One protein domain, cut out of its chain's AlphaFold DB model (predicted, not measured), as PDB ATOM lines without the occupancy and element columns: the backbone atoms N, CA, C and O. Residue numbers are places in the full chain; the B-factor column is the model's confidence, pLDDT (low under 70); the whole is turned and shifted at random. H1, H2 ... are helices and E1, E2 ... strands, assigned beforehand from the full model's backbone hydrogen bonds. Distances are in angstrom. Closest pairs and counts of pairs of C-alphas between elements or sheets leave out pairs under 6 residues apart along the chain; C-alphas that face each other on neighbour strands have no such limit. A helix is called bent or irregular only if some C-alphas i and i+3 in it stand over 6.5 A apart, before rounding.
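AT A GLANCE: This is residues 8 to 133 of the 254 residues of an uncharacterized protein of Saccharibacter sp. EH611 (UniProt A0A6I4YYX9). A strongly twisted sheet of six strands curls round one long helix, H4, whose residues 105 to 120 lie along the sheet and whose last turns run on beyond it. H3 packs on that second half of H4 and over the edge strand E5, the short H2 fills in beside the sheet, and at the other end residues 8 to 17 of H1 stick out as a free arm. The printed part has 126 residues, with four named helices and six named strands along the chain as H1 E1 E2 E3 E4 H2 H3 E5 E6 H4. The sheet's order is E1 E2 E3 E4 E6 E5, antiparallel throughout, and the class is mixed, helices and strands. The whole is compact, with a radius of gyration of the C-alphas of 15.7 A and spans of 51 by 40 by 28 A.

IN THESE COORDINATES: Find C-alpha 8 at (61.998, 18.090, 26.037); from there H1 runs over residues 8 to 20, 18.7 A long. Next come E1, residues 23 to 27, 13.0 A; E2, residues 30 to 38, 21.6 A, which bends by 51 degrees at residue 35; and E3, residues 44 to 52, 25.0 A. E4 follows at residues 56 to 60, 13.2 A, then H2 at residues 64 to 69, 8.6 A. H3 begins at C-alpha 72, (25.206, 53.268, 32.172), and runs 25.7 A to residue 89, with a kink of 29 degrees near residue 80; it is only just irregular, C-alphas 73 and 76 being 6.8 A apart. After E5, residues 92 to 94, 6.9 A, and E6, residues 97 to 103, 19.9 A, H4 runs 42.5 A from residue 105 to C-alpha 133 at (31.223, 58.501, 19.948); it is irregular, with C-alphas 106 and 109 at 7.3 A.

HOW THE PARTS SIT: Start at the edge strand E1: E1 E2 E3 E4 form a meander, each strand the antiparallel neighbour of the one before. Look for N 25 and O 32, 2.9 A, between E1 and E2; N 33 and O 47, 2.8 A, between E2 and E3; and N 50 and O 58, 2.9 A, between E3 and E4. E6 pairs with E4 over residues 99 to 103, as at N 57 and O 102, 2.8 A, and with the edge strand E5 over residues 97 to 99, as at N 92 and O 99, 2.9 A. E4, H2, H3 and E5 make a split strand-helix-strand unit, two strands running the same way with E6 between them, and its crossover is right-handed. H3 and H4 on one face of the sheet give two layers. The closest C-alphas of E3 and H4 are those of Ile 47 and Val 112, 6.8 A. H3 is over E5 at a height over the sheet of 9.3 A. H4 touches H3 with residues 118 to 130 alone, closest at the C-alphas of Tyr 78 and Thr 126, 5.7 A, at a steep tilt of 43 degrees, opposite ways. H2 and H3 are a helical hairpin. H1 is not on the sheet and is apart from H4. In H1 every O i to N i+4 pair is within hydrogen-bond range; H2 has 1 of 2, H3 10 of 14 and H4 23 of 25.

THE WHOLE: The C-alphas of Leu 8 and Glu 73 are the two farthest apart, 51.7 A. Without residues 8 to 17, the body spans 44 by 30 by 23 A. The printed part has no cut, and its nine links are tight. The mean pLDDT of the printed part is 92.1, and residues 8 and 72 are under 70.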
ATOM      1  N   LEU A   8      62.771  18.736  24.965       65.62
ATOM      2  CA  LEU A   8      61.998  18.090  26.037       65.62
ATOM      3  C   LEU A   8      61.731  19.040  27.224       65.62
ATOM      4  O   LEU A   8      60.683  18.971  27.864       65.62
ATOM      5  N   ASP A   9      62.671  19.950  27.482       81.25
ATOM      6  CA  ASP A   9      62.613  20.924  28.575       81.25
ATOM      7  C   ASP A   9      61.651  22.075  28.224       81.25
ATOM      8  O   ASP A   9      60.789  22.457  29.012       81.25
ATOM      9  N   LEU A  10      61.685  22.534  26.965       83.94
ATOM     10  CA  LEU A  10      60.753  23.546  26.457       83.94
ATOM     11  C   LEU A  10      59.297  23.054  26.410       83.94
ATOM     12  O   LEU A  10      58.388  23.832  26.699       83.94
ATOM     13  N   SER A  11      59.059  21.779  26.076       84.19
ATOM     14  CA  SER A  11      57.706  21.199  26.087       84.19
ATOM     15  C   SER A  11      57.125  21.152  27.500       84.19
ATOM     16  O   SER A  11      55.984  21.556  27.712       84.19
ATOM     17  N   THR A  12      57.929  20.708  28.470       88.44
ATOM     18  CA  THR A  12      57.522  20.616  29.880       88.44
ATOM     19  C   THR A  12      57.221  22.002  30.451       88.44
ATOM     20  O   THR A  12      56.165  22.213  31.046       88.44
ATOM     21  N   LEU A  13      58.097  22.978  30.189       85.75
ATOM     22  CA  LEU A  13      57.877  24.373  30.573       85.75
ATOM     23  C   LEU A  13      56.611  24.956  29.922       85.75
ATOM     24  O   LEU A  13      55.857  25.682  30.568       85.75
ATOM     25  N   GLY A  14      56.354  24.631  28.653       86.38
ATOM     26  CA  GLY A  14      55.151  25.060  27.939       86.38
ATOM     27  C   GLY A  14      53.859  24.538  28.574       86.38
ATOM     28  O   GLY A  14      52.915  25.305  28.760       86.38
ATOM     29  N   GLU A  15      53.820  23.259  28.954       86.62
ATOM     30  CA  GLU A  15      52.683  22.659  29.668       86.62
ATOM     31  C   GLU A  15      52.497  23.262  31.067       86.62
ATOM     32  O   GLU A  15      51.369  23.544  31.487       86.62
ATOM     33  N   GLU A  16      53.595  23.527  31.775       86.19
ATOM     34  CA  GLU A  16      53.560  24.178  33.083       86.19
ATOM     35  C   GLU A  16      52.985  25.599  32.989       86.19
ATOM     36  O   GLU A  16      52.091  25.958  33.757       86.19
ATOM     37  N   ILE A  17      53.435  26.405  32.022       87.06
ATOM     38  CA  ILE A  17      52.900  27.755  31.802       87.06
ATOM     39  C   ILE A  17      51.420  27.675  31.415       87.06
ATOM     40  O   ILE A  17      50.592  28.336  32.040       87.06
ATOM     41  N   ALA A  18      51.064  26.837  30.438       84.50
ATOM     42  CA  ALA A  18      49.688  26.711  29.961       84.50
ATOM     43  C   ALA A  18      48.720  26.269  31.070       84.50
ATOM     44  O   ALA A  18      47.613  26.798  31.167       84.50
ATOM     45  N   SER A  19      49.135  25.335  31.931       80.50
ATOM     46  CA  SER A  19      48.322  24.887  33.067       80.50
ATOM     47  C   SER A  19      48.164  25.960  34.148       80.50
ATOM     48  O   SER A  19      47.108  26.031  34.772       80.50
ATOM     49  N   LYS A  20      49.159  26.839  34.331       84.00
ATOM     50  CA  LYS A  20      49.109  27.969  35.277       84.00
ATOM     51  C   LYS A  20      48.331  29.185  34.765       84.00
ATOM     52  O   LYS A  20      47.916  30.006  35.574       84.00
ATOM     53  N   MET A  21      48.115  29.304  33.454       85.81
ATOM     54  CA  MET A  21      47.368  30.413  32.837       85.81
ATOM     55  C   MET A  21      45.849  30.353  33.057       85.81
ATOM     56  O   MET A  21      45.144  31.293  32.697       85.81
ATOM     57  N   SER A  22      45.326  29.254  33.600       88.69
ATOM     58  CA  SER A  22      43.901  29.104  33.886       88.69
ATOM     59  C   SER A  22      43.693  28.419  35.223       88.69
ATOM     60  O   SER A  22      44.452  27.524  35.593       88.69
ATOM     61  N   ARG A  23      42.632  28.795  35.930       92.00
ATOM     62  CA  ARG A  23      42.260  28.174  37.200       92.00
ATOM     63  C   ARG A  23      40.820  27.707  37.133       92.00
ATOM     64  O   ARG A  23      39.946  28.467  36.731       92.00
ATOM     65  N   SER A  24      40.552  26.483  37.578       94.06
ATOM     66  CA  SER A  24      39.182  26.004  37.768       94.06
ATOM     67  C   SER A  24      38.843  25.836  39.242       94.06
ATOM     68  O   SER A  24      39.672  25.351  40.014       94.06
ATOM     69  N   PHE A  25      37.618  26.170  39.631       94.19
ATOM     70  CA  PHE A  25      37.102  25.913  40.974       94.19
ATOM     71  C   PHE A  25      35.615  25.551  40.939       94.19
ATOM     72  O   PHE A  25      34.893  25.910  40.011       94.19
ATOM     73  N   LEU A  26      35.156  24.808  41.947       96.62
ATOM     74  CA  LEU A  26      33.758  24.404  42.089       96.62
ATOM     75  C   LEU A  26      33.072  25.302  43.119       96.62
ATOM     76  O   LEU A  26      33.546  25.428  44.247       96.62
ATOM     77  N   GLN A  27      31.930  25.883  42.765       94.75
ATOM     78  CA  GLN A  27      31.122  26.667  43.694       94.75
ATOM     79  C   GLN A  27      29.636  26.424  43.423       94.75
ATOM     80  O   GLN A  27      29.166  26.556  42.298       94.75
ATOM     81  N   LYS A  28      28.884  26.049  44.469       93.31
ATOM     82  CA  LYS A  28      27.429  25.789  44.403       93.31
ATOM     83  C   LYS A  28      27.020  24.825  43.268       93.31
ATOM     84  O   LYS A  28      26.013  25.037  42.606       93.31
ATOM     85  N   GLY A  29      27.816  23.780  43.026       92.00
ATOM     86  CA  GLY A  29      27.540  22.779  41.983       92.00
ATOM     87  C   GLY A  29      27.852  23.227  40.549       92.00
ATOM     88  O   GLY A  29      27.542  22.498  39.611       92.00
ATOM     89  N   ARG A  30      28.482  24.393  40.370       95.88
ATOM     90  CA  ARG A  30      28.951  24.906  39.078       95.88
ATOM     91  C   ARG A  30      30.469  24.917  39.038       95.88
ATOM     92  O   ARG A  30      31.116  25.209  40.047       95.88
ATOM     93  N   ILE A  31      31.026  24.622  37.873       97.31
ATOM     94  CA  ILE A  31      32.453  24.775  37.608       97.31
ATOM     95  C   ILE A  31      32.668  26.199  37.108       97.31
ATOM     96  O   ILE A  31      31.967  26.649  36.209       97.31
ATOM     97  N   PHE A  32      33.644  26.892  37.667       97.38
ATOM     98  CA  PHE A  32      34.109  28.184  37.186       97.38
ATOM     99  C   PHE A  32      35.515  28.011  36.638       97.38
ATOM    100  O   PHE A  32      36.335  27.335  37.258       97.38
ATOM    101  N   ILE A  33      35.777  28.596  35.476       96.12
ATOM    102  CA  ILE A  33      37.075  28.587  34.811       96.12
ATOM    103  C   ILE A  33      37.510  30.033  34.633       96.12
ATOM    104  O   ILE A  33      36.962  30.742  33.796       96.12
ATOM    105  N   GLU A  34      38.506  30.453  35.399       95.44
ATOM    106  CA  GLU A  34      39.269  31.666  35.132       95.44
ATOM    107  C   GLU A  34      40.097  31.428  33.869       95.44
ATOM    108  O   GLU A  34      40.967  30.552  33.826       95.44
ATOM    109  N   THR A  35      39.737  32.133  32.801       94.69
ATOM    110  CA  THR A  35      40.351  31.976  31.481       94.69
ATOM    111  C   THR A  35      41.531  32.934  31.327       94.69
ATOM    112  O   THR A  35      41.542  33.978  31.971       94.69
ATOM    113  N   PRO A  36      42.478  32.674  30.411       93.25
ATOM    114  CA  PRO A  36      43.543  33.630  30.105       93.25
ATOM    115  C   PRO A  36      43.058  34.872  29.331       93.25
ATOM    116  O   PRO A  36      43.876  35.686  28.906       93.25
ATOM    117  N   PHE A  37      41.750  35.019  29.080       94.38
ATOM    118  CA  PHE A  37      41.207  36.209  28.435       94.38
ATOM    119  C   PHE A  37      41.120  37.345  29.454       94.38
ATOM    120  O   PHE A  37      40.427  37.228  30.462       94.38
ATOM    121  N   LEU A  38      41.809  38.446  29.159       94.25
ATOM    122  CA  LEU A  38      41.785  39.659  29.966       94.25
ATOM    123  C   LEU A  38      40.807  40.665  29.375       94.25
ATOM    124  O   LEU A  38      40.854  40.971  28.180       94.25
ATOM    125  N   PHE A  39      39.956  41.208  30.231       94.62
ATOM    126  CA  PHE A  39      39.175  42.387  29.917       94.62
ATOM    127  C   PHE A  39      40.054  43.647  29.851       94.62
ATOM    128  O   PHE A  39      41.178  43.644  30.364       94.62
ATOM    129  N   PRO A  40      39.568  44.747  29.244       89.62
ATOM    130  CA  PRO A  40      40.276  46.029  29.238       89.62
ATOM    131  C   PRO A  40      40.662  46.551  30.630       89.62
ATOM    132  O   PRO A  40      41.704  47.191  30.758       89.62
ATOM    133  N   SER A  41      39.883  46.250  31.673       88.25
ATOM    134  CA  SER A  41      40.225  46.553  33.071       88.25
ATOM    135  C   SER A  41      41.442  45.792  33.610       88.25
ATOM    136  O   SER A  41      41.961  46.140  34.671       88.25
ATOM    137  N   GLY A  42      41.901  44.751  32.910       90.88
ATOM    138  CA  GLY A  42      42.933  43.823  33.372       90.88
ATOM    139  C   GLY A  42      42.398  42.682  34.241       90.88
ATOM    140  O   GLY A  42      43.188  41.868  34.714       90.88
ATOM    141  N   SER A  43      41.082  42.596  34.452       91.88
ATOM    142  CA  SER A  43      40.458  41.448  35.116       91.88
ATOM    143  C   SER A  43      40.363  40.237  34.179       91.88
ATOM    144  O   SER A  43      40.255  40.376  32.958       91.88
ATOM    145  N   TYR A  44      40.416  39.032  34.749       94.38
ATOM    146  CA  TYR A  44      40.220  37.794  33.996       94.38
ATOM    147  C   TYR A  44      38.739  37.539  33.738       94.38
ATOM    148  O   TYR A  44      37.910  37.680  34.635       94.38
ATOM    149  N   LEU A  45      38.420  37.065  32.535       96.25
ATOM    150  CA  LEU A  45      37.105  36.515  32.242       96.25
ATOM    151  C   LEU A  45      36.963  35.139  32.893       96.25
ATOM    152  O   LEU A  45      37.701  34.202  32.565       96.25
ATOM    153  N   VAL A  46      35.957  34.992  33.749       97.00
ATOM    154  CA  VAL A  46      35.568  33.708  34.330       97.00
ATOM    155  C   VAL A  46      34.386  33.120  33.556       97.00
ATOM    156  O   VAL A  46      33.366  33.769  33.369       97.00
ATOM    157  N   ILE A  47      34.483  31.869  33.121       97.88
ATOM    158  CA  ILE A  47      33.378  31.151  32.479       97.88
ATOM    159  C   ILE A  47      32.777  30.161  33.467       97.88
ATOM    160  O   ILE A  47      33.488  29.351  34.058       97.88
ATOM    161  N   SER A  48      31.459  30.200  33.623       98.00
ATOM    162  CA  SER A  48      30.717  29.213  34.401       98.00
ATOM    163  C   SER A  48      30.248  28.062  33.512       98.00
ATOM    164  O   SER A  48      29.860  28.269  32.362       98.00
ATOM    165  N   ILE A  49      30.291  26.844  34.042       98.12
ATOM    166  CA  ILE A  49      29.771  25.624  33.431       98.12
ATOM    167  C   ILE A  49      28.864  24.953  34.454       98.12
ATOM    168  O   ILE A  49      29.297  24.615  35.560       98.12
ATOM    169  N   GLU A  50      27.614  24.721  34.076       97.12
ATOM    170  CA  GLU A  50      26.647  24.015  34.909       97.12
ATOM    171  C   GLU A  50      25.990  22.851  34.154       97.12
ATOM    172  O   GLU A  50      25.739  22.959  32.946       97.12
ATOM    173  N   PRO A  51      25.714  21.720  34.831       96.12
ATOM    174  CA  PRO A  51      24.935  20.639  34.245       96.12
ATOM    175  C   PRO A  51      23.550  21.121  33.806       96.12
ATOM    176  O   PRO A  51      22.892  21.896  34.496       96.12
ATOM    177  N   PHE A  52      23.085  20.614  32.668       94.44
ATOM    178  CA  PHE A  52      21.793  20.947  32.082       94.44
ATOM    179  C   PHE A  52      21.067  19.668  31.617       94.44
ATOM    180  O   PHE A  52      21.724  18.687  31.238       94.44
ATOM    181  N   PRO A  53      19.718  19.618  31.629       94.00
ATOM    182  CA  PRO A  53      18.980  18.393  31.327       94.00
ATOM    183  C   PRO A  53      19.348  17.753  29.982       94.00
ATOM    184  O   PRO A  53      19.527  18.438  28.970       94.00
ATOM    185  N   GLY A  54      19.393  16.416  29.965       93.31
ATOM    186  CA  GLY A  54      19.653  15.627  28.756       93.31
ATOM    187  C   GLY A  54      21.137  15.451  28.416       93.31
ATOM    188  O   GLY A  54      21.483  15.448  27.232       93.31
ATOM    189  N   ASN A  55      22.003  15.305  29.429       94.81
ATOM    190  CA  ASN A  55      23.463  15.229  29.264       94.81
ATOM    191  C   ASN A  55      24.011  16.454  28.510       94.81
ATOM    192  O   ASN A  55      24.760  16.346  27.531       94.81
ATOM    193  N   ARG A  56      23.533  17.629  28.920       96.88
ATOM    194  CA  ARG A  56      23.962  18.915  28.391       96.88
ATOM    195  C   ARG A  56      24.677  19.706  29.471       96.88
ATOM    196  O   ARG A  56      24.571  19.411  30.656       96.88
ATOM    197  N   PHE A  57      25.381  20.730  29.032       97.94
ATOM    198  CA  PHE A  57      26.017  21.709  29.889       97.94
ATOM    199  C   PHE A  57      25.657  23.092  29.376       97.94
ATOM    200  O   PHE A  57      25.704  23.321  28.165       97.94
ATOM    201  N   ARG A  58      25.311  23.993  30.292       97.69
ATOM    202  CA  ARG A  58      25.198  25.419  30.010       97.69
ATOM    203  C   ARG A  58      26.515  26.079  30.384       97.69
ATOM    204  O   ARG A  58      27.044  25.846  31.467       97.69
ATOM    205  N   ILE A  59      27.043  26.865  29.461       98.19
ATOM    206  CA  ILE A  59      28.313  27.570  29.577       98.19
ATOM    207  C   ILE A  59      27.992  29.051  29.448       98.19
ATOM    208  O   ILE A  59      27.327  29.425  28.485       98.19
ATOM    209  N   SER A  60      28.417  29.874  30.400       98.12
ATOM    210  CA  SER A  60      27.984  31.270  30.505       98.12
ATOM    211  C   SER A  60      29.096  32.190  31.001       98.12
ATOM    212  O   SER A  60      29.923  31.781  31.820       98.12
ATOM    213  N   ASP A  61      29.086  33.439  30.531       97.62
ATOM    214  CA  ASP A  61      29.956  34.515  31.023       97.62
ATOM    215  C   ASP A  61      29.527  35.061  32.394       97.62
ATOM    216  O   ASP A  61      30.248  35.845  33.011       97.62
ATOM    217  N   ASN A  62      28.362  34.628  32.889       95.56
ATOM    218  CA  ASN A  62      27.790  35.045  34.163       95.56
ATOM    219  C   ASN A  62      27.751  36.578  34.299       95.56
ATOM    220  O   ASN A  62      28.136  37.112  35.333       95.56
ATOM    221  N   LEU A  63      27.315  37.267  33.235       95.81
ATOM    222  CA  LEU A  63      27.176  38.729  33.146       95.81
ATOM    223  C   LEU A  63      28.484  39.531  33.198       95.81
ATOM    224  O   LEU A  63      28.426  40.754  33.091       95.81
ATOM    225  N   GLN A  64      29.653  38.896  33.293       95.88
ATOM    226  CA  GLN A  64      30.915  39.627  33.440       95.88
ATOM    227  C   GLN A  64      31.204  40.569  32.276       95.88
ATOM    228  O   GLN A  64      31.745  41.646  32.500       95.88
ATOM    229  N   GLY A  65      30.817  40.213  31.044       95.56
ATOM    230  CA  GLY A  65      30.977  41.129  29.915       95.56
ATOM    231  C   GLY A  65      30.177  42.422  30.097       95.56
ATOM    232  O   GLY A  65      30.642  43.494  29.724       95.56
ATOM    233  N   TYR A  66      28.996  42.344  30.710       95.38
ATOM    234  CA  TYR A  66      28.167  43.508  31.014       95.38
ATOM    235  C   TYR A  66      28.697  44.301  32.214       95.38
ATOM    236  O   TYR A  66      28.733  45.530  32.171       95.38
ATOM    237  N   GLU A  67      29.131  43.604  33.267       94.19
ATOM    238  CA  GLU A  67      29.709  44.218  34.466       94.19
ATOM    239  C   GLU A  67      31.004  44.973  34.153       94.19
ATOM    240  O   GLU A  67      31.177  46.095  34.626       94.19
ATOM    241  N   GLU A  68      31.864  44.415  33.294       94.06
ATOM    242  CA  GLU A  68      33.097  45.059  32.828       94.06
ATOM    243  C   GLU A  68      32.820  46.407  32.157       94.06
ATOM    244  O   GLU A  68      33.549  47.377  32.360       94.06
ATOM    245  N   ILE A  69      31.742  46.496  31.372       91.94
ATOM    246  CA  ILE A  69      31.372  47.747  30.711       91.94
ATOM    247  C   ILE A  69      31.028  48.831  31.736       91.94
ATOM    248  O   ILE A  69      31.327  50.000  31.484       91.94
ATOM    249  N   GLY A  70      30.437  48.458  32.879       76.94
ATOM    250  CA  GLY A  70      30.403  49.222  34.138       76.94
ATOM    251  C   GLY A  70      29.786  50.630  34.117       76.94
ATOM    252  O   GLY A  70      29.679  51.269  35.161       76.94
ATOM    253  N   LYS A  71      29.390  51.146  32.951       71.25
ATOM    254  CA  LYS A  71      28.919  52.516  32.727       71.25
ATOM    255  C   LYS A  71      27.549  52.484  32.073       71.25
ATOM    256  O   LYS A  71      27.392  51.920  30.986       71.25
ATOM    257  N   GLU A  72      26.579  53.156  32.690       69.88
ATOM    258  CA  GLU A  72      25.206  53.268  32.172       69.88
ATOM    259  C   GLU A  72      25.175  53.769  30.717       69.88
ATOM    260  O   GLU A  72      24.432  53.247  29.886       69.88
ATOM    261  N   GLU A  73      26.062  54.707  30.371       73.25
ATOM    262  CA  GLU A  73      26.192  55.269  29.021       73.25
ATOM    263  C   GLU A  73      26.592  54.228  27.958       73.25
ATOM    264  O   GLU A  73      26.216  54.345  26.790       73.25
ATOM    265  N   MET A  74      27.339  53.191  28.348       83.75
ATOM    266  CA  MET A  74      27.827  52.142  27.447       83.75
ATOM    267  C   MET A  74      26.931  50.898  27.444       83.75
ATOM    268  O   MET A  74      26.921  50.158  26.456       83.75
ATOM    269  N   ALA A  75      26.144  50.690  28.502       86.94
ATOM    270  CA  ALA A  75      25.289  49.519  28.693       86.94
ATOM    271  C   ALA A  75      24.289  49.309  27.542       86.94
ATOM    272  O   ALA A  75      24.137  48.200  27.029       86.94
ATOM    273  N   SER A  76      23.643  50.384  27.076       86.06
ATOM    274  CA  SER A  76      22.694  50.314  25.954       86.06
ATOM    275  C   SER A  76      23.365  49.878  24.645       86.06
ATOM    276  O   SER A  76      22.826  49.049  23.905       86.06
ATOM    277  N   SER A  77      24.573  50.389  24.380       86.88
ATOM    278  CA  SER A  77      25.369  50.010  23.210       86.88
ATOM    279  C   SER A  77      25.793  48.547  23.317       86.88
ATOM    280  O   SER A  77      25.598  47.797  22.363       86.88
ATOM    281  N   TYR A  78      26.286  48.121  24.484       92.94
ATOM    282  CA  TYR A  78      26.665  46.731  24.734       92.94
ATOM    283  C   TYR A  78      25.522  45.772  24.400       92.94
ATOM    284  O   TYR A  78      25.699  44.879  23.578       92.94
ATOM    285  N   LEU A  79      24.325  45.996  24.955       92.88
ATOM    286  CA  LEU A  79      23.165  45.124  24.734       92.88
ATOM    287  C   LEU A  79      22.745  45.047  23.261       92.88
ATOM    288  O   LEU A  79      22.351  43.980  22.784       92.88
ATOM    289  N   SER A  80      22.840  46.164  22.536       88.62
ATOM    290  CA  SER A  80      22.562  46.205  21.097       88.62
ATOM    291  C   SER A  80      23.537  45.319  20.311       88.62
ATOM    292  O   SER A  80      23.121  44.508  19.483       88.62
ATOM    293  N   HIS A  81      24.835  45.405  20.615       91.19
ATOM    294  CA  HIS A  81      25.862  44.622  19.922       91.19
ATOM    295  C   HIS A  81      25.900  43.161  20.368       91.19
ATOM    296  O   HIS A  81      26.133  42.286  19.534       91.19
ATOM    297  N   LEU A  82      25.609  42.881  21.639       94.75
ATOM    298  CA  LEU A  82      25.578  41.539  22.213       94.75
ATOM    299  C   LEU A  82      24.736  40.586  21.363       94.75
ATOM    300  O   LEU A  82      25.189  39.503  21.006       94.75
ATOM    301  N   ARG A  83      23.531  41.027  20.983       92.38
ATOM    302  CA  ARG A  83      22.591  40.240  20.173       92.38
ATOM    303  C   ARG A  83      23.139  39.937  18.781       92.38
ATOM    304  O   ARG A  83      22.997  38.816  18.302       92.38
ATOM    305  N   ASN A  84      23.803  40.908  18.158       91.25
ATOM    306  CA  ASN A  84      24.397  40.734  16.833       91.25
ATOM    307  C   ASN A  84      25.560  39.736  16.870       91.25
ATOM    308  O   ASN A  84      25.618  38.826  16.044       91.25
ATOM    309  N   PHE A  85      26.459  39.867  17.849       93.00
ATOM    310  CA  PHE A  85      27.563  38.922  18.032       93.00
ATOM    311  C   PHE A  85      27.060  37.525  18.389       93.00
ATOM    312  O   PHE A  85      27.563  36.542  17.847       93.00
ATOM    313  N   ALA A  86      26.040  37.429  19.246       94.12
ATOM    314  CA  ALA A  86      25.439  36.155  19.601       94.12
ATOM    315  C   ALA A  86      24.885  35.436  18.368       94.12
ATOM    316  O   ALA A  86      25.232  34.284  18.121       94.12
ATOM    317  N   HIS A  87      24.112  36.149  17.546       92.31
ATOM    318  CA  HIS A  87      23.537  35.610  16.318       92.31
ATOM    319  C   HIS A  87      24.608  35.101  15.343       92.31
ATOM    320  O   HIS A  87      24.526  33.967  14.876       92.31
ATOM    321  N   VAL A  88      25.638  35.908  15.057       91.19
ATOM    322  CA  VAL A  88      26.709  35.534  14.111       91.19
ATOM    323  C   VAL A  88      27.529  34.343  14.613       91.19
ATOM    324  O   VAL A  88      27.965  33.517  13.814       91.19
ATOM    325  N   SER A  89      27.714  34.226  15.927       91.62
ATOM    326  CA  SER A  89      28.535  33.178  16.540       91.62
ATOM    327  C   SER A  89      27.740  31.955  17.009       91.62
ATOM    328  O   SER A  89      28.322  31.055  17.614       91.62
ATOM    329  N   GLY A  90      26.428  31.906  16.754       93.00
ATOM    330  CA  GLY A  90      25.557  30.813  17.199       93.00
ATOM    331  C   GLY A  90      25.435  30.696  18.724       93.00
ATOM    332  O   GLY A  90      25.197  29.605  19.241       93.00
ATOM    333  N   LEU A  91      25.636  31.799  19.447       96.31
ATOM    334  CA  LEU A  91      25.450  31.890  20.893       96.31
ATOM    335  C   LEU A  91      24.029  32.353  21.213       96.31
ATOM    336  O   LEU A  91      23.330  32.934  20.383       96.31
ATOM    337  N   SER A  92      23.609  32.114  22.447       97.19
ATOM    338  CA  SER A  92      22.339  32.604  22.975       97.19
ATOM    339  C   SER A  92      22.570  33.743  23.962       97.19
ATOM    340  O   SER A  92      23.637  33.853  24.567       97.19
ATOM    341  N   THR A  93      21.557  34.593  24.130       97.00
ATOM    342  CA  THR A  93      21.571  35.690  25.107       97.00
ATOM    343  C   THR A  93      20.451  35.531  26.117       97.00
ATOM    344  O   THR A  93      19.327  35.203  25.734       97.00
ATOM    345  N   ASN A  94      20.722  35.838  27.380       95.81
ATOM    346  CA  ASN A  94      19.712  35.970  28.425       95.81
ATOM    347  C   ASN A  94      19.895  37.329  29.114       95.81
ATOM    348  O   ASN A  94      20.746  37.499  29.984       95.81
ATOM    349  N   GLY A  95      19.150  38.338  28.660       93.81
ATOM    350  CA  GLY A  95      19.430  39.724  29.037       93.81
ATOM    351  C   GLY A  95      20.807  40.160  28.529       93.81
ATOM    352  O   GLY A  95      21.008  40.250  27.319       93.81
ATOM    353  N   ALA A  96      21.729  40.426  29.455       95.19
ATOM    354  CA  ALA A  96      23.105  40.832  29.163       95.19
ATOM    355  C   ALA A  96      24.120  39.671  29.185       95.19
ATOM    356  O   ALA A  96      25.298  39.880  28.904       95.19
ATOM    357  N   GLU A  97      23.660  38.466  29.526       96.88
ATOM    358  CA  GLU A  97      24.461  37.243  29.607       96.88
ATOM    359  C   GLU A  97      24.636  36.636  28.213       96.88
ATOM    360  O   GLU A  97      23.649  36.494  27.477       96.88
ATOM    361  N   LEU A  98      25.854  36.208  27.880       97.88
ATOM    362  CA  LEU A  98      26.100  35.296  26.762       97.88
ATOM    363  C   LEU A  98      26.221  33.874  27.281       97.88
ATOM    364  O   LEU A  98      26.962  33.600  28.225       97.88
ATOM    365  N   PHE A  99      25.547  32.947  26.606       98.06
ATOM    366  CA  PHE A  99      25.645  31.540  26.946       98.06
ATOM    367  C   PHE A  99      25.582  30.618  25.727       98.06
ATOM    368  O   PHE A  99      25.124  30.981  24.641       98.06
ATOM    369  N   LEU A 100      26.046  29.390  25.934       97.00
ATOM    370  CA  LEU A 100      25.952  28.282  24.995       97.00
ATOM    371  C   LEU A 100      25.500  27.025  25.741       97.00
ATOM    372  O   LEU A 100      25.946  26.759  26.856       97.00
ATOM    373  N   GLU A 101      24.665  26.215  25.099       97.00
ATOM    374  CA  GLU A 101      24.344  24.870  25.568       97.00
ATOM    375  C   GLU A 101      25.002  23.823  24.672       97.00
ATOM    376  O   GLU A 101      24.849  23.842  23.450       97.00
ATOM    377  N   VAL A 102      25.718  22.872  25.271       96.75
ATOM    378  CA  VAL A 102      26.388  21.795  24.530       96.75
ATOM    379  C   VAL A 102      26.025  20.427  25.073       96.75
ATOM    380  O   VAL A 102      25.890  20.240  26.277       96.75
ATOM    381  N   LYS A 103      25.876  19.449  24.175       96.75
ATOM    382  CA  LYS A 103      25.622  18.050  24.532       96.75
ATOM    383  C   LYS A 103      26.935  17.290  24.701       96.75
ATOM    384  O   LYS A 103      27.718  17.205  23.751       96.75
ATOM    385  N   GLY A 104      27.104  16.678  25.871       93.44
ATOM    386  CA  GLY A 104      28.264  15.876  26.237       93.44
ATOM    387  C   GLY A 104      29.547  16.681  26.470       93.44
ATOM    388  O   GLY A 104      29.720  17.805  26.002       93.44
ATOM    389  N   GLU A 105      30.486  16.060  27.175       93.81
ATOM    390  CA  GLU A 105      31.694  16.720  27.689       93.81
ATOM    391  C   GLU A 105      32.725  17.060  26.604       93.81
ATOM    392  O   GLU A 105      33.456  18.044  26.709       93.81
ATOM    393  N   LYS A 106      32.752  16.295  25.504       94.88
ATOM    394  CA  LYS A 106      33.759  16.432  24.434       94.88
ATOM    395  C   LYS A 106      33.801  17.826  23.792       94.88
ATOM    396  O   LYS A 106      34.814  18.194  23.207       94.88
ATOM    397  N   LYS A 107      32.706  18.589  23.873       94.06
ATOM    398  CA  LYS A 107      32.585  19.930  23.276       94.06
ATOM    399  C   LYS A 107      32.884  21.069  24.253       94.06
ATOM    400  O   LYS A 107      32.995  22.208  23.806       94.06
ATOM    401  N   LEU A 108      33.048  20.785  25.550       95.06
ATOM    402  CA  LEU A 108      33.184  21.807  26.596       95.06
ATOM    403  C   LEU A 108      34.379  22.731  26.360       95.06
ATOM    404  O   LEU A 108      34.217  23.945  26.378       95.06
ATOM    405  N   LYS A 109      35.560  22.175  26.062       94.25
ATOM    406  CA  LYS A 109      36.777  22.974  25.834       94.25
ATOM    407  C   LYS A 109      36.586  23.993  24.707       94.25
ATOM    408  O   LYS A 109      36.829  25.180  24.896       94.25
ATOM    409  N   GLY A 110      36.122  23.532  23.543       94.44
ATOM    410  CA  GLY A 110      35.886  24.403  22.390       94.44
ATOM    411  C   GLY A 110      34.812  25.451  22.671       94.44
ATOM    412  O   GLY A 110      34.956  26.604  22.276       94.44
ATOM    413  N   ALA A 111      33.771  25.072  23.408       95.94
ATOM    414  CA  ALA A 111      32.700  25.972  23.793       95.94
ATOM    415  C   ALA A 111      33.139  27.071  24.773       95.94
ATOM    416  O   ALA A 111      32.761  28.222  24.577       95.94
ATOM    417  N   VAL A 112      33.974  26.753  25.767       96.50
ATOM    418  CA  VAL A 112      34.569  27.749  26.677       96.50
ATOM    419  C   VAL A 112      35.403  28.757  25.888       96.50
ATOM    420  O   VAL A 112      35.234  29.961  26.064       96.50
ATOM    421  N   CYS A 113      36.253  28.288  24.969       95.12
ATOM    422  CA  CYS A 113      37.048  29.173  24.115       95.12
ATOM    423  C   CYS A 113      36.173  30.052  23.208       95.12
ATOM    424  O   CYS A 113      36.423  31.251  23.086       95.12
ATOM    425  N   ALA A 114      35.146  29.468  22.579       95.31
ATOM    426  CA  ALA A 114      34.247  30.184  21.680       95.31
ATOM    427  C   ALA A 114      33.437  31.253  22.419       95.31
ATOM    428  O   ALA A 114      33.361  32.392  21.955       95.31
ATOM    429  N   LEU A 115      32.870  30.909  23.578       97.50
ATOM    430  CA  LEU A 115      32.144  31.856  24.412       97.50
ATOM    431  C   LEU A 115      33.077  32.972  24.891       97.50
ATOM    432  O   LEU A 115      32.785  34.141  24.658       97.50
ATOM    433  N   GLY A 116      34.231  32.616  25.466       96.94
ATOM    434  CA  GLY A 116      35.172  33.590  26.013       96.94
ATOM    435  C   GLY A 116      35.689  34.587  24.975       96.94
ATOM    436  O   GLY A 116      35.686  35.795  25.209       96.94
ATOM    437  N   SER A 117      36.032  34.106  23.775       95.62
ATOM    438  CA  SER A 117      36.446  34.979  22.672       95.62
ATOM    439  C   SER A 117      35.339  35.947  22.239       95.62
ATOM    440  O   SER A 117      35.621  37.106  21.938       95.62
ATOM    441  N   ASN A 118      34.080  35.502  22.218       96.44
ATOM    442  CA  ASN A 118      32.962  36.362  21.832       96.44
ATOM    443  C   ASN A 118      32.634  37.411  22.890       96.44
ATOM    444  O   ASN A 118      32.428  38.566  22.526       96.44
ATOM    445  N   VAL A 119      32.647  37.043  24.172       97.06
ATOM    446  CA  VAL A 119      32.465  37.994  25.279       97.06
ATOM    447  C   VAL A 119      33.497  39.117  25.169       97.06
ATOM    448  O   VAL A 119      33.135  40.292  25.124       97.06
ATOM    449  N   LEU A 120      34.775  38.759  25.000       96.19
ATOM    450  CA  LEU A 120      35.846  39.742  24.867       96.19
ATOM    451  C   LEU A 120      35.668  40.641  23.633       96.19
ATOM    452  O   LEU A 120      35.839  41.855  23.730       96.19
ATOM    453  N   ARG A 121      35.276  40.074  22.486       95.06
ATOM    454  CA  ARG A 121      35.021  40.849  21.259       95.06
ATOM    455  C   ARG A 121      33.901  41.868  21.434       95.06
ATOM    456  O   ARG A 121      34.058  43.000  20.983       95.06
ATOM    457  N   VAL A 122      32.795  41.493  22.078       95.81
ATOM    458  CA  VAL A 122      31.676  42.419  22.320       95.81
ATOM    459  C   VAL A 122      32.118  43.557  23.234       95.81
ATOM    460  O   VAL A 122      31.842  44.722  22.937       95.81
ATOM    461  N   VAL A 123      32.846  43.239  24.308       95.06
ATOM    462  CA  VAL A 123      33.373  44.244  25.238       95.06
ATOM    463  C   VAL A 123      34.313  45.209  24.520       95.06
ATOM    464  O   VAL A 123      34.074  46.416  24.515       95.06
ATOM    465  N   GLN A 124      35.336  44.693  23.834       92.62
ATOM    466  CA  GLN A 124      36.312  45.506  23.100       92.62
ATOM    467  C   GLN A 124      35.652  46.384  22.032       92.62
ATOM    468  O   GLN A 124      35.976  47.564  21.906       92.62
ATOM    469  N   HIS A 125      34.694  45.829  21.288       92.75
ATOM    470  CA  HIS A 125      33.939  46.580  20.292       92.75
ATOM    471  C   HIS A 125      33.132  47.719  20.927       92.75
ATOM    472  O   HIS A 125      33.118  48.835  20.408       92.75
ATOM    473  N   THR A 126      32.507  47.464  22.077       92.75
ATOM    474  CA  THR A 126      31.732  48.476  22.805       92.75
ATOM    475  C   THR A 126      32.626  49.618  23.292       92.75
ATOM    476  O   THR A 126      32.264  50.781  23.112       92.75
ATOM    477  N   TYR A 127      33.810  49.318  23.836       89.44
ATOM    478  CA  TYR A 127      34.800  50.340  24.198       89.44
ATOM    479  C   TYR A 127      35.239  51.173  22.993       89.44
ATOM    480  O   TYR A 127      35.221  52.401  23.063       89.44
ATOM    481  N   ALA A 128      35.573  50.529  21.874       86.81
ATOM    482  CA  ALA A 128      36.002  51.232  20.667       86.81
ATOM    483  C   ALA A 128      34.926  52.204  20.151       86.81
ATOM    484  O   ALA A 128      35.221  53.359  19.846       86.81
ATOM    485  N   LEU A 129      33.663  51.768  20.116       86.50
ATOM    486  CA  LEU A 129      32.549  52.620  19.704       86.50
ATOM    487  C   LEU A 129      32.277  53.758  20.684       86.50
ATOM    488  O   LEU A 129      31.889  54.847  20.261       86.50
ATOM    489  N   PHE A 130      32.440  53.523  21.985       85.75
ATOM    490  CA  PHE A 130      32.289  54.578  22.978       85.75
ATOM    491  C   PHE A 130      33.350  55.667  22.794       85.75
ATOM    492  O   PHE A 130      33.009  56.848  22.764       85.75
ATOM    493  N   GLU A 131      34.609  55.282  22.581       82.56
ATOM    494  CA  GLU A 131      35.682  56.235  22.300       82.56
ATOM    495  C   GLU A 131      35.442  57.007  20.994       82.56
ATOM    496  O   GLU A 131      35.618  58.226  20.957       82.56
ATOM    497  N   GLU A 132      34.940  56.348  19.945       85.00
ATOM    498  CA  GLU A 132      34.567  57.018  18.694       85.00
ATOM    499  C   GLU A 132      33.417  58.022  18.895       85.00
ATOM    500  O   GLU A 132      33.485  59.163  18.429       85.00
ATOM    501  N   LYS A 133      32.358  57.623  19.615       86.12
ATOM    502  CA  LYS A 133      31.223  58.501  19.948       86.12
ATOM    503  C   LYS A 133      31.675  59.702  20.768       86.12
ATOM    504  O   LYS A 133      31.233  60.818  20.498       86.12
TER     505      LYS A 133